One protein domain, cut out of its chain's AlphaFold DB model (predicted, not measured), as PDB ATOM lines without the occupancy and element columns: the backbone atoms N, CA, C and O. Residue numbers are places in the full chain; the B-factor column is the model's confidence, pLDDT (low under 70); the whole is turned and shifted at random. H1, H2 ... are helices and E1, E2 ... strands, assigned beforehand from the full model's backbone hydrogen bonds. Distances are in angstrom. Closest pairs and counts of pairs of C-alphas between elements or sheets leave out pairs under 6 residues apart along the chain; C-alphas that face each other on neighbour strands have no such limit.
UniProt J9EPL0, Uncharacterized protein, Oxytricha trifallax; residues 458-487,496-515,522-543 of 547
ATOM      1  N   HIS A 458     -48.673 -27.410 -24.757       76.00
ATOM      2  CA  HIS A 458     -48.232 -28.792 -24.720       76.00
ATOM      3  C   HIS A 458     -48.692 -29.480 -26.011       76.00
ATOM      4  O   HIS A 458     -49.795 -29.242 -26.500       76.00
ATOM      5  N   GLN A 459     -47.827 -30.299 -26.601       77.88
ATOM      6  CA  GLN A 459     -48.110 -31.012 -27.842       77.88
ATOM      7  C   GLN A 459     -48.507 -32.449 -27.511       77.88
ATOM      8  O   GLN A 459     -47.632 -33.303 -27.442       77.88
ATOM      9  N   ASP A 460     -49.801 -32.726 -27.338       80.44
ATOM     10  CA  ASP A 460     -50.297 -34.033 -26.870       80.44
ATOM     11  C   ASP A 460     -49.866 -35.192 -27.787       80.44
ATOM     12  O   ASP A 460     -49.610 -36.318 -27.358       80.44
ATOM     13  N   SER A 461     -49.868 -34.950 -29.101       85.00
ATOM     14  CA  SER A 461     -49.591 -35.989 -30.094       85.00
ATOM     15  C   SER A 461     -49.254 -35.434 -31.473       85.00
ATOM     16  O   SER A 461     -49.666 -34.338 -31.858       85.00
ATOM     17  N   TYR A 462     -48.521 -36.241 -32.233       85.06
ATOM     18  CA  TYR A 462     -48.014 -35.934 -33.563       85.06
ATOM     19  C   TYR A 462     -48.223 -37.135 -34.488       85.06
ATOM     20  O   TYR A 462     -47.979 -38.277 -34.095       85.06
ATOM     21  N   ARG A 463     -48.681 -36.918 -35.722       88.88
ATOM     22  CA  ARG A 463     -48.881 -37.995 -36.700       88.88
ATOM     23  C   ARG A 463     -48.613 -37.514 -38.121       88.88
ATOM     24  O   ARG A 463     -49.316 -36.644 -38.624       88.88
ATOM     25  N   ILE A 464     -47.680 -38.177 -38.802       87.56
ATOM     26  CA  ILE A 464     -47.439 -38.009 -40.238       87.56
ATOM     27  C   ILE A 464     -48.131 -39.151 -40.987       87.56
ATOM     28  O   ILE A 464     -47.963 -40.324 -40.637       87.56
ATOM     29  N   ARG A 465     -48.885 -38.821 -42.036       89.81
ATOM     30  CA  ARG A 465     -49.459 -39.786 -42.983       89.81
ATOM     31  C   ARG A 465     -49.028 -39.500 -44.414       89.81
ATOM     32  O   ARG A 465     -48.832 -38.346 -44.773       89.81
ATOM     33  N   ASP A 466     -48.933 -40.538 -45.234       89.56
ATOM     34  CA  ASP A 466     -48.866 -40.393 -46.690       89.56
ATOM     35  C   ASP A 466     -50.227 -39.913 -47.212       89.56
ATOM     36  O   ASP A 466     -51.260 -40.512 -46.905       89.56
ATOM     37  N   THR A 467     -50.248 -38.846 -48.011       89.94
ATOM     38  CA  THR A 467     -51.487 -38.323 -48.606       89.94
ATOM     39  C   THR A 467     -52.085 -39.280 -49.647       89.94
ATOM     40  O   THR A 467     -53.280 -39.199 -49.929       89.94
ATOM     41  N   SER A 468     -51.279 -40.173 -50.234       87.25
ATOM     42  CA  SER A 468     -51.681 -41.051 -51.340       87.25
ATOM     43  C   SER A 468     -52.203 -42.427 -50.900       87.25
ATOM     44  O   SER A 468     -53.269 -42.830 -51.363       87.25
ATOM     45  N   SER A 469     -51.526 -43.123 -49.981       87.88
ATOM     46  CA  SER A 469     -52.016 -44.378 -49.379       87.88
ATOM     47  C   SER A 469     -52.873 -44.178 -48.122       87.88
ATOM     48  O   SER A 469     -53.667 -45.051 -47.770       87.88
ATOM     49  N   GLY A 470     -52.714 -43.049 -47.420       88.44
ATOM     50  CA  GLY A 470     -53.276 -42.830 -46.084       88.44
ATOM     51  C   GLY A 470     -52.506 -43.516 -44.946       88.44
ATOM     52  O   GLY A 470     -52.919 -43.392 -43.787       88.44
ATOM     53  N   GLU A 471     -51.412 -44.226 -45.246       88.38
ATOM     54  CA  GLU A 471     -50.605 -44.967 -44.271       88.38
ATOM     55  C   GLU A 471     -49.926 -44.036 -43.252       88.38
ATOM     56  O   GLU A 471     -49.520 -42.915 -43.569       88.38
ATOM     57  N   VAL A 472     -49.821 -44.493 -42.000       87.69
ATOM     58  CA  VAL A 472     -49.187 -43.749 -40.901       87.69
ATOM     59  C   VAL A 472     -47.681 -43.985 -40.937       87.69
ATOM     60  O   VAL A 472     -47.194 -44.996 -40.444       87.69
ATOM     61  N   ILE A 473     -46.954 -43.017 -41.494       87.19
ATOM     62  CA  ILE A 473     -45.487 -43.020 -41.599       87.19
ATOM     63  C   ILE A 473     -44.843 -42.882 -40.212       87.19
ATOM     64  O   ILE A 473     -43.830 -43.511 -39.917       87.19
ATOM     65  N   ARG A 474     -45.423 -42.027 -39.361       84.62
ATOM     66  CA  ARG A 474     -44.965 -41.764 -37.993       84.62
ATOM     67  C   ARG A 474     -46.160 -41.437 -37.111       84.62
ATOM     68  O   ARG A 474     -47.049 -40.695 -37.531       84.62
ATOM     69  N   GLN A 475     -46.146 -41.912 -35.874       87.44
ATOM     70  CA  GLN A 475     -46.995 -41.381 -34.815       87.44
ATOM     71  C   GLN A 475     -46.208 -41.318 -33.510       87.44
ATOM     72  O   GLN A 475     -45.546 -42.283 -33.142       87.44
ATOM     73  N   GLU A 476     -46.337 -40.200 -32.810       83.25
ATOM     74  CA  GLU A 476     -45.841 -39.992 -31.455       83.25
ATOM     75  C   GLU A 476     -47.027 -39.578 -30.578       83.25
ATOM     76  O   GLU A 476     -47.892 -38.795 -30.985       83.25
ATOM     77  N   LEU A 477     -47.081 -40.143 -29.379       81.94
ATOM     78  CA  LEU A 477     -47.857 -39.620 -28.262       81.94
ATOM     79  C   LEU A 477     -46.806 -39.055 -27.312       81.94
ATOM     80  O   LEU A 477     -45.860 -39.774 -26.989       81.94
ATOM     81  N   ASN A 478     -46.922 -37.786 -26.938       72.88
ATOM     82  CA  ASN A 478     -45.988 -37.193 -25.990       72.88
ATOM     83  C   ASN A 478     -46.574 -37.326 -24.588       72.88
ATOM     84  O   ASN A 478     -47.753 -37.042 -24.379       72.88
ATOM     85  N   ASP A 479     -45.742 -37.716 -23.628       59.69
ATOM     86  CA  ASP A 479     -46.096 -37.590 -22.220       59.69
ATOM     87  C   ASP A 479     -46.111 -36.104 -21.814       59.69
ATOM     88  O   ASP A 479     -45.366 -35.282 -22.365       59.69
ATOM     89  N   SER A 480     -46.976 -35.767 -20.854       53.34
ATOM     90  CA  SER A 480     -47.492 -34.411 -20.584       53.34
ATOM     91  C   SER A 480     -46.468 -33.328 -20.211       53.34
ATOM     92  O   SER A 480     -46.832 -32.159 -20.087       53.34
ATOM     93  N   ASP A 481     -45.203 -33.699 -20.018       54.62
ATOM     94  CA  ASP A 481     -44.178 -32.859 -19.394       54.62
ATOM     95  C   ASP A 481     -43.310 -32.085 -20.407       54.62
ATOM     96  O   ASP A 481     -42.591 -31.162 -20.026       54.62
ATOM     97  N   LYS A 482     -43.376 -32.409 -21.710       58.62
ATOM     98  CA  LYS A 482     -42.657 -31.648 -22.752       58.62
ATOM     99  C   LYS A 482     -43.368 -30.330 -23.074       58.62
ATOM    100  O   LYS A 482     -44.458 -30.328 -23.654       58.62
ATOM    101  N   LEU A 483     -42.722 -29.208 -22.753       59.66
ATOM    102  CA  LEU A 483     -43.132 -27.860 -23.154       59.66
ATOM    103  C   LEU A 483     -42.504 -27.464 -24.494       59.66
ATOM    104  O   LEU A 483     -41.321 -27.690 -24.726       59.66
ATOM    105  N   LEU A 484     -43.268 -26.779 -25.350       60.28
ATOM    106  CA  LEU A 484     -42.807 -26.347 -26.682       60.28
ATOM    107  C   LEU A 484     -41.738 -25.225 -26.670       60.28
ATOM    108  O   LEU A 484     -41.309 -24.781 -27.731       60.28
ATOM    109  N   ASN A 485     -41.351 -24.727 -25.490       55.47
ATOM    110  CA  ASN A 485     -40.442 -23.584 -25.329       55.47
ATOM    111  C   ASN A 485     -38.979 -23.985 -25.074       55.47
ATOM    112  O   ASN A 485     -38.101 -23.128 -25.181       55.47
ATOM    113  N   ASP A 486     -38.708 -25.245 -24.726       55.66
ATOM    114  CA  ASP A 486     -37.343 -25.703 -24.473       55.66
ATOM    115  C   ASP A 486     -36.610 -25.909 -25.804       55.66
ATOM    116  O   ASP A 486     -37.062 -26.661 -26.669       55.66
ATOM    117  N   GLN A 487     -35.457 -25.254 -25.973       49.88
ATOM    118  CA  GLN A 487     -34.620 -25.344 -27.177       49.88
ATOM    119  C   GLN A 487     -33.833 -26.668 -27.231       49.88
ATOM    120  O   GLN A 487     -32.606 -26.677 -27.282       49.88
ATOM    121  N   GLN A 496     -36.155 -44.012 -44.889       75.31
ATOM    122  CA  GLN A 496     -35.744 -43.534 -46.218       75.31
ATOM    123  C   GLN A 496     -36.870 -43.649 -47.262       75.31
ATOM    124  O   GLN A 496     -36.924 -42.859 -48.201       75.31
ATOM    125  N   GLN A 497     -37.817 -44.576 -47.071       72.25
ATOM    126  CA  GLN A 497     -39.012 -44.702 -47.915       72.25
ATOM    127  C   GLN A 497     -39.859 -43.418 -47.919       72.25
ATOM    128  O   GLN A 497     -40.468 -43.096 -48.935       72.25
ATOM    129  N   THR A 498     -39.842 -42.632 -46.837       73.06
ATOM    130  CA  THR A 498     -40.550 -41.347 -46.749       73.06
ATOM    131  C   THR A 498     -40.049 -40.324 -47.771       73.06
ATOM    132  O   THR A 498     -40.833 -39.502 -48.230       73.06
ATOM    133  N   GLN A 499     -38.789 -40.411 -48.217       75.12
ATOM    134  CA  GLN A 499     -38.248 -39.539 -49.272       75.12
ATOM    135  C   GLN A 499     -38.862 -39.814 -50.657       75.12
ATOM    136  O   GLN A 499     -38.745 -38.989 -51.559       75.12
ATOM    137  N   GLN A 500     -39.527 -40.959 -50.840       80.19
ATOM    138  CA  GLN A 500     -40.215 -41.325 -52.085       80.19
ATOM    139  C   GLN A 500     -41.682 -40.846 -52.108       80.19
ATOM    140  O   GLN A 500     -42.355 -40.938 -53.138       80.19
ATOM    141  N   ILE A 501     -42.187 -40.328 -50.983       82.81
ATOM    142  CA  ILE A 501     -43.583 -39.925 -50.805       82.81
ATOM    143  C   ILE A 501     -43.761 -38.481 -51.283       82.81
ATOM    144  O   ILE A 501     -43.178 -37.550 -50.738       82.81
ATOM    145  N   LYS A 502     -44.597 -38.286 -52.310       82.44
ATOM    146  CA  LYS A 502     -44.772 -36.977 -52.972       82.44
ATOM    147  C   LYS A 502     -45.406 -35.915 -52.071       82.44
ATOM    148  O   LYS A 502     -45.081 -34.738 -52.198       82.44
ATOM    149  N   HIS A 503     -46.334 -36.327 -51.211       86.50
ATOM    150  CA  HIS A 503     -47.077 -35.451 -50.310       86.50
ATOM    151  C   HIS A 503     -47.357 -36.185 -48.999       86.50
ATOM    152  O   HIS A 503     -47.792 -37.337 -49.013       86.50
ATOM    153  N   ILE A 504     -47.157 -35.491 -47.882       87.31
ATOM    154  CA  ILE A 504     -47.508 -35.962 -46.543       87.31
ATOM    155  C   ILE A 504     -48.574 -35.054 -45.926       87.31
ATOM    156  O   ILE A 504     -48.619 -33.857 -46.207       87.31
ATOM    157  N   VAL A 505     -49.411 -35.624 -45.063       87.31
ATOM    158  CA  VAL A 505     -50.296 -34.889 -44.157       87.31
ATOM    159  C   VAL A 505     -49.672 -34.920 -42.770       87.31
ATOM    160  O   VAL A 505     -49.557 -35.986 -42.160       87.31
ATOM    161  N   ASN A 506     -49.300 -33.745 -42.271       85.62
ATOM    162  CA  ASN A 506     -49.009 -33.534 -40.863       85.62
ATOM    163  C   ASN A 506     -50.331 -33.387 -40.085       85.62
ATOM    164  O   ASN A 506     -51.261 -32.731 -40.552       85.62
ATOM    165  N   GLN A 507     -50.426 -33.998 -38.907       85.50
ATOM    166  CA  GLN A 507     -51.484 -33.736 -37.940       85.50
ATOM    167  C   GLN A 507     -50.872 -33.677 -36.542       85.50
ATOM    168  O   GLN A 507     -50.408 -34.691 -36.015       85.50
ATOM    169  N   THR A 508     -50.956 -32.505 -35.922       82.12
ATOM    170  CA  THR A 508     -50.539 -32.274 -34.541       82.12
ATOM    171  C   THR A 508     -51.754 -31.905 -33.699       82.12
ATOM    172  O   THR A 508     -52.608 -31.150 -34.158       82.12
ATOM    173  N   ASN A 509     -51.836 -32.425 -32.475       82.38
ATOM    174  CA  ASN A 509     -52.797 -31.958 -31.478       82.38
ATOM    175  C   ASN A 509     -52.031 -31.219 -30.374       82.38
ATOM    176  O   ASN A 509     -50.977 -31.688 -29.938       82.38
ATOM    177  N   TYR A 510     -52.566 -30.076 -29.948       77.88
ATOM    178  CA  TYR A 510     -52.005 -29.254 -28.881       77.88
ATOM    179  C   TYR A 510     -53.061 -29.000 -27.805       77.88
ATOM    180  O   TYR A 510     -54.169 -28.553 -28.116       77.88
ATOM    181  N   SER A 511     -52.680 -29.179 -26.544       76.12
ATOM    182  CA  SER A 511     -53.420 -28.676 -25.393       76.12
ATOM    183  C   SER A 511     -52.741 -27.428 -24.826       76.12
ATOM    184  O   SER A 511     -51.585 -27.100 -25.116       76.12
ATOM    185  N   ARG A 512     -53.503 -26.657 -24.050       69.38
ATOM    186  CA  ARG A 512     -53.074 -25.353 -23.546       69.38
ATOM    187  C   ARG A 512     -52.914 -25.394 -22.036       69.38
ATOM    188  O   ARG A 512     -53.906 -25.462 -21.310       69.38
ATOM    189  N   LEU A 513     -51.679 -25.267 -21.563       60.50
ATOM    190  CA  LEU A 513     -51.398 -25.115 -20.145       60.50
ATOM    191  C   LEU A 513     -51.642 -23.653 -19.741       60.50
ATOM    192  O   LEU A 513     -50.837 -22.763 -19.992       60.50
ATOM    193  N   LEU A 514     -52.792 -23.428 -19.099       52.72
ATOM    194  CA  LEU A 514     -53.018 -22.332 -18.148       52.72
ATOM    195  C   LEU A 514     -52.778 -20.891 -18.664       52.72
ATOM    196  O   LEU A 514     -52.136 -20.092 -17.986       52.72
ATOM    197  N   SER A 515     -53.364 -20.491 -19.802       49.53
ATOM    198  CA  SER A 515     -53.517 -19.054 -20.109       49.53
ATOM    199  C   SER A 515     -54.930 -18.664 -20.576       49.53
ATOM    200  O   SER A 515     -55.505 -19.264 -21.481       49.53
ATOM    201  N   SER A 522     -53.649 -18.454 -34.955       72.62
ATOM    202  CA  SER A 522     -52.419 -19.221 -34.737       72.62
ATOM    203  C   SER A 522     -51.720 -19.446 -36.073       72.62
ATOM    204  O   SER A 522     -52.375 -19.650 -37.096       72.62
ATOM    205  N   THR A 523     -50.394 -19.373 -36.081       75.00
ATOM    206  CA  THR A 523     -49.584 -19.496 -37.297       75.00
ATOM    207  C   THR A 523     -48.287 -20.223 -36.974       75.00
ATOM    208  O   THR A 523     -47.488 -19.721 -36.181       75.00
ATOM    209  N   ILE A 524     -48.062 -21.382 -37.589       77.69
ATOM    210  CA  ILE A 524     -46.848 -22.181 -37.409       77.69
ATOM    211  C   ILE A 524     -45.934 -21.940 -38.614       77.69
ATOM    212  O   ILE A 524     -46.247 -22.316 -39.744       77.69
ATOM    213  N   GLY A 525     -44.802 -21.278 -38.371       79.81
ATOM    214  CA  GLY A 525     -43.739 -21.091 -39.357       79.81
ATOM    215  C   GLY A 525     -42.691 -22.192 -39.235       79.81
ATOM    216  O   GLY A 525     -41.878 -22.164 -38.314       79.81
ATOM    217  N   SER A 526     -42.686 -23.132 -40.176       82.50
ATOM    218  CA  SER A 526     -41.731 -24.242 -40.242       82.50
ATOM    219  C   SER A 526     -40.679 -23.984 -41.324       82.50
ATOM    220  O   SER A 526     -41.015 -23.631 -42.453       82.50
ATOM    221  N   ASN A 527     -39.401 -24.205 -41.011       85.19
ATOM    222  CA  ASN A 527     -38.306 -24.148 -41.981       85.19
ATOM    223  C   ASN A 527     -37.593 -25.500 -42.049       85.19
ATOM    224  O   ASN A 527     -37.262 -26.084 -41.020       85.19
ATOM    225  N   VAL A 528     -37.340 -25.977 -43.266       85.38
ATOM    226  CA  VAL A 528     -36.571 -27.192 -43.547       85.38
ATOM    227  C   VAL A 528     -35.179 -26.775 -44.000       85.38
ATOM    228  O   VAL A 528     -35.038 -26.102 -45.025       85.38
ATOM    229  N   PHE A 529     -34.161 -27.187 -43.252       87.00
ATOM    230  CA  PHE A 529     -32.757 -26.900 -43.536       87.00
ATOM    231  C   PHE A 529     -32.009 -28.165 -43.962       87.00
ATOM    232  O   PHE A 529     -32.309 -29.266 -43.501       87.00
ATOM    233  N   PHE A 530     -30.994 -27.997 -44.804       89.06
ATOM    234  CA  PHE A 530     -29.975 -29.006 -45.076       89.06
ATOM    235  C   PHE A 530     -28.623 -28.301 -45.152       89.06
ATOM    236  O   PHE A 530     -28.459 -27.407 -45.978       89.06
ATOM    237  N   GLN A 531     -27.675 -28.682 -44.285       88.69
ATOM    238  CA  GLN A 531     -26.354 -28.033 -44.181       88.69
ATOM    239  C   GLN A 531     -26.491 -26.497 -44.106       88.69
ATOM    240  O   GLN A 531     -26.045 -25.770 -44.993       88.69
ATOM    241  N   ASP A 532     -27.244 -26.041 -43.099       87.81
ATOM    242  CA  ASP A 532     -27.609 -24.643 -42.796       87.81
ATOM    243  C   ASP A 532     -28.324 -23.860 -43.917       87.81
ATOM    244  O   ASP A 532     -28.710 -22.704 -43.745       87.81
ATOM    245  N   THR A 533     -28.586 -24.502 -45.056       83.31
ATOM    246  CA  THR A 533     -29.280 -23.915 -46.203       83.31
ATOM    247  C   THR A 533     -30.772 -24.212 -46.109       83.31
ATOM    248  O   THR A 533     -31.179 -25.376 -46.088       83.31
ATOM    249  N   THR A 534     -31.613 -23.174 -46.084       89.75
ATOM    250  CA  THR A 534     -33.075 -23.332 -46.132       89.75
ATOM    251  C   THR A 534     -33.494 -23.928 -47.475       89.75
ATOM    252  O   THR A 534     -33.398 -23.267 -48.508       89.75
ATOM    253  N   LEU A 535     -33.994 -25.164 -47.465       86.44
ATOM    254  CA  LEU A 535     -34.576 -25.813 -48.643       86.44
ATOM    255  C   LEU A 535     -36.034 -25.397 -48.856       86.44
ATOM    256  O   LEU A 535     -36.483 -25.263 -49.992       86.44
ATOM    257  N   GLN A 536     -36.783 -25.212 -47.764       84.81
ATOM    258  CA  GLN A 536     -38.208 -24.900 -47.819       84.81
ATOM    259  C   GLN A 536     -38.662 -24.122 -46.580       84.81
ATOM    260  O   GLN A 536     -38.316 -24.477 -45.455       84.81
ATOM    261  N   THR A 537     -39.507 -23.114 -46.789       76.81
ATOM    262  CA  THR A 537     -40.306 -22.467 -45.739       76.81
ATOM    263  C   THR A 537     -41.768 -22.859 -45.936       76.81
ATOM    264  O   THR A 537     -42.287 -22.784 -47.052       76.81
ATOM    265  N   ILE A 538     -42.432 -23.272 -44.862       78.75
ATOM    266  CA  ILE A 538     -43.847 -23.650 -44.822       78.75
ATOM    267  C   ILE A 538     -44.513 -22.786 -43.749       78.75
ATOM    268  O   ILE A 538     -44.008 -22.684 -42.634       78.75
ATOM    269  N   ILE A 539     -45.629 -22.141 -44.085       75.25
ATOM    270  CA  ILE A 539     -46.395 -21.305 -43.153       75.25
ATOM    271  C   ILE A 539     -47.808 -21.880 -43.073       75.25
ATOM    272  O   ILE A 539     -48.586 -21.762 -44.021       75.25
ATOM    273  N   GLU A 540     -48.117 -22.522 -41.952       71.44
ATOM    274  CA  GLU A 540     -49.415 -23.134 -41.673       71.44
ATOM    275  C   GLU A 540     -50.251 -22.150 -40.841       71.44
ATOM    276  O   GLU A 540     -49.915 -21.824 -39.703       71.44
ATOM    277  N   ASN A 541     -51.320 -21.614 -41.439       65.50
ATOM    278  CA  ASN A 541     -52.203 -20.628 -40.812       65.50
ATOM    279  C   ASN A 541     -53.444 -21.318 -40.230       65.50
ATOM    280  O   ASN A 541     -54.470 -21.432 -40.907       65.50
ATOM    281  N   ASP A 542     -53.358 -21.742 -38.973       57.56
ATOM    282  CA  ASP A 542     -54.471 -22.368 -38.266       57.56
ATOM    283  C   ASP A 542     -55.489 -21.328 -37.784       57.56
ATOM    284  O   ASP A 542     -55.303 -20.602 -36.798       57.56
ATOM    285  N   GLN A 543     -56.645 -21.314 -38.449       47.22
ATOM    286  CA  GLN A 543     -57.854 -20.729 -37.877       47.22
ATOM    287  C   GLN A 543     -58.358 -21.630 -36.747       47.22
ATOM    288  O   GLN A 543     -59.200 -22.507 -36.957       47.22
TER     289      GLN A 543
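This is residues 458 to 487, 496 to 515 and 522 to 543 of the 547 residues of an uncharacterized protein of Oxytricha trifallax (UniProt J9EPL0). A narrow sheet of three strands, the long E1 and E3 with the shorter E2 at one edge, makes one part, and a separate hairpin of two long strands, E4 and E5, makes the other, turned at an angle to the sheet with open space between them. The short helix H1 sits by the end of the sheet where E1 ends and E3 begins, and the unnamed residues 478 to 487 lead off from the other end. The printed part has 72 residues, with five named strands and one named helix in the order E1, E2, H1, E3, E4, E5; both sheets, ordered E2, E1, E3 and E4, E5, are antiparallel, and the class is mostly strand. The whole is loose, with a radius of gyration of the C-alphas of 14.3 A and spans of 41 by 30 by 25 A.

E1, residues 458 to 466, is the inner strand of the larger sheet. E3, residues 504 to 512, is an edge strand antiparallel to E1, at 168 degrees between their directions; C-alphas 459 and 510 face each other at 4.4 A, and N 463 and O 507 are within hydrogen-bond range at 2.8 A. E2, residues 472 to 477, is the other edge strand, antiparallel to E1 at 171 degrees; C-alphas 475 and 463 face each other at 4.3 A, and N 476 and O 462 are within range at 2.8 A. E1 and E2 form a hairpin. H1, residues 496 to 500, is on this sheet but only grazes it, with residues 497 to 498. The closest C-alphas of E2 and H1 are those of Ile 473 and Thr 498, at 7.3 A. In H1, 0 of 1 O i to N i+4 pairs and 2 of 2 O i to N i+3 pairs are within range. E4, residues 522 to 530, and E5, residues 533 to 542, form the second hairpin, antiparallel at 164 degrees, with N 526 and O 538 within range at 2.8 A. Both E4 and E5 are apart from E1, E2, E3 and H1.

E1 measures 24.9 A from its first C-alpha, 458 at (-48.232, -28.792, -24.720), to its last. E2 measures 13.4 A, H1 7.7 A and E3 25.9 A. E3 begins with C-alpha 504 at (-47.508, -35.962, -46.543). E4 measures 26.6 A and E5 26.5 A, with C-alpha 542 at (-54.471, -22.368, -38.266).

The two C-alphas farthest apart are those of Gln 500 and Ser 515, at 41.2 A. Residues 488 to 495 are not printed, and C-alphas 487 and 496 are 26.4 A apart across that cut. Residues 516 to 521 are not printed either, with 14.7 A between C-alphas 515 and 522. The links E1 to E2, H1 to E3 and E4 to E5 are tight. The model's mean pLDDT over the printed part is 77.0, and residues 479 to 487, 512 to 515 and 541 to 543 are under 70.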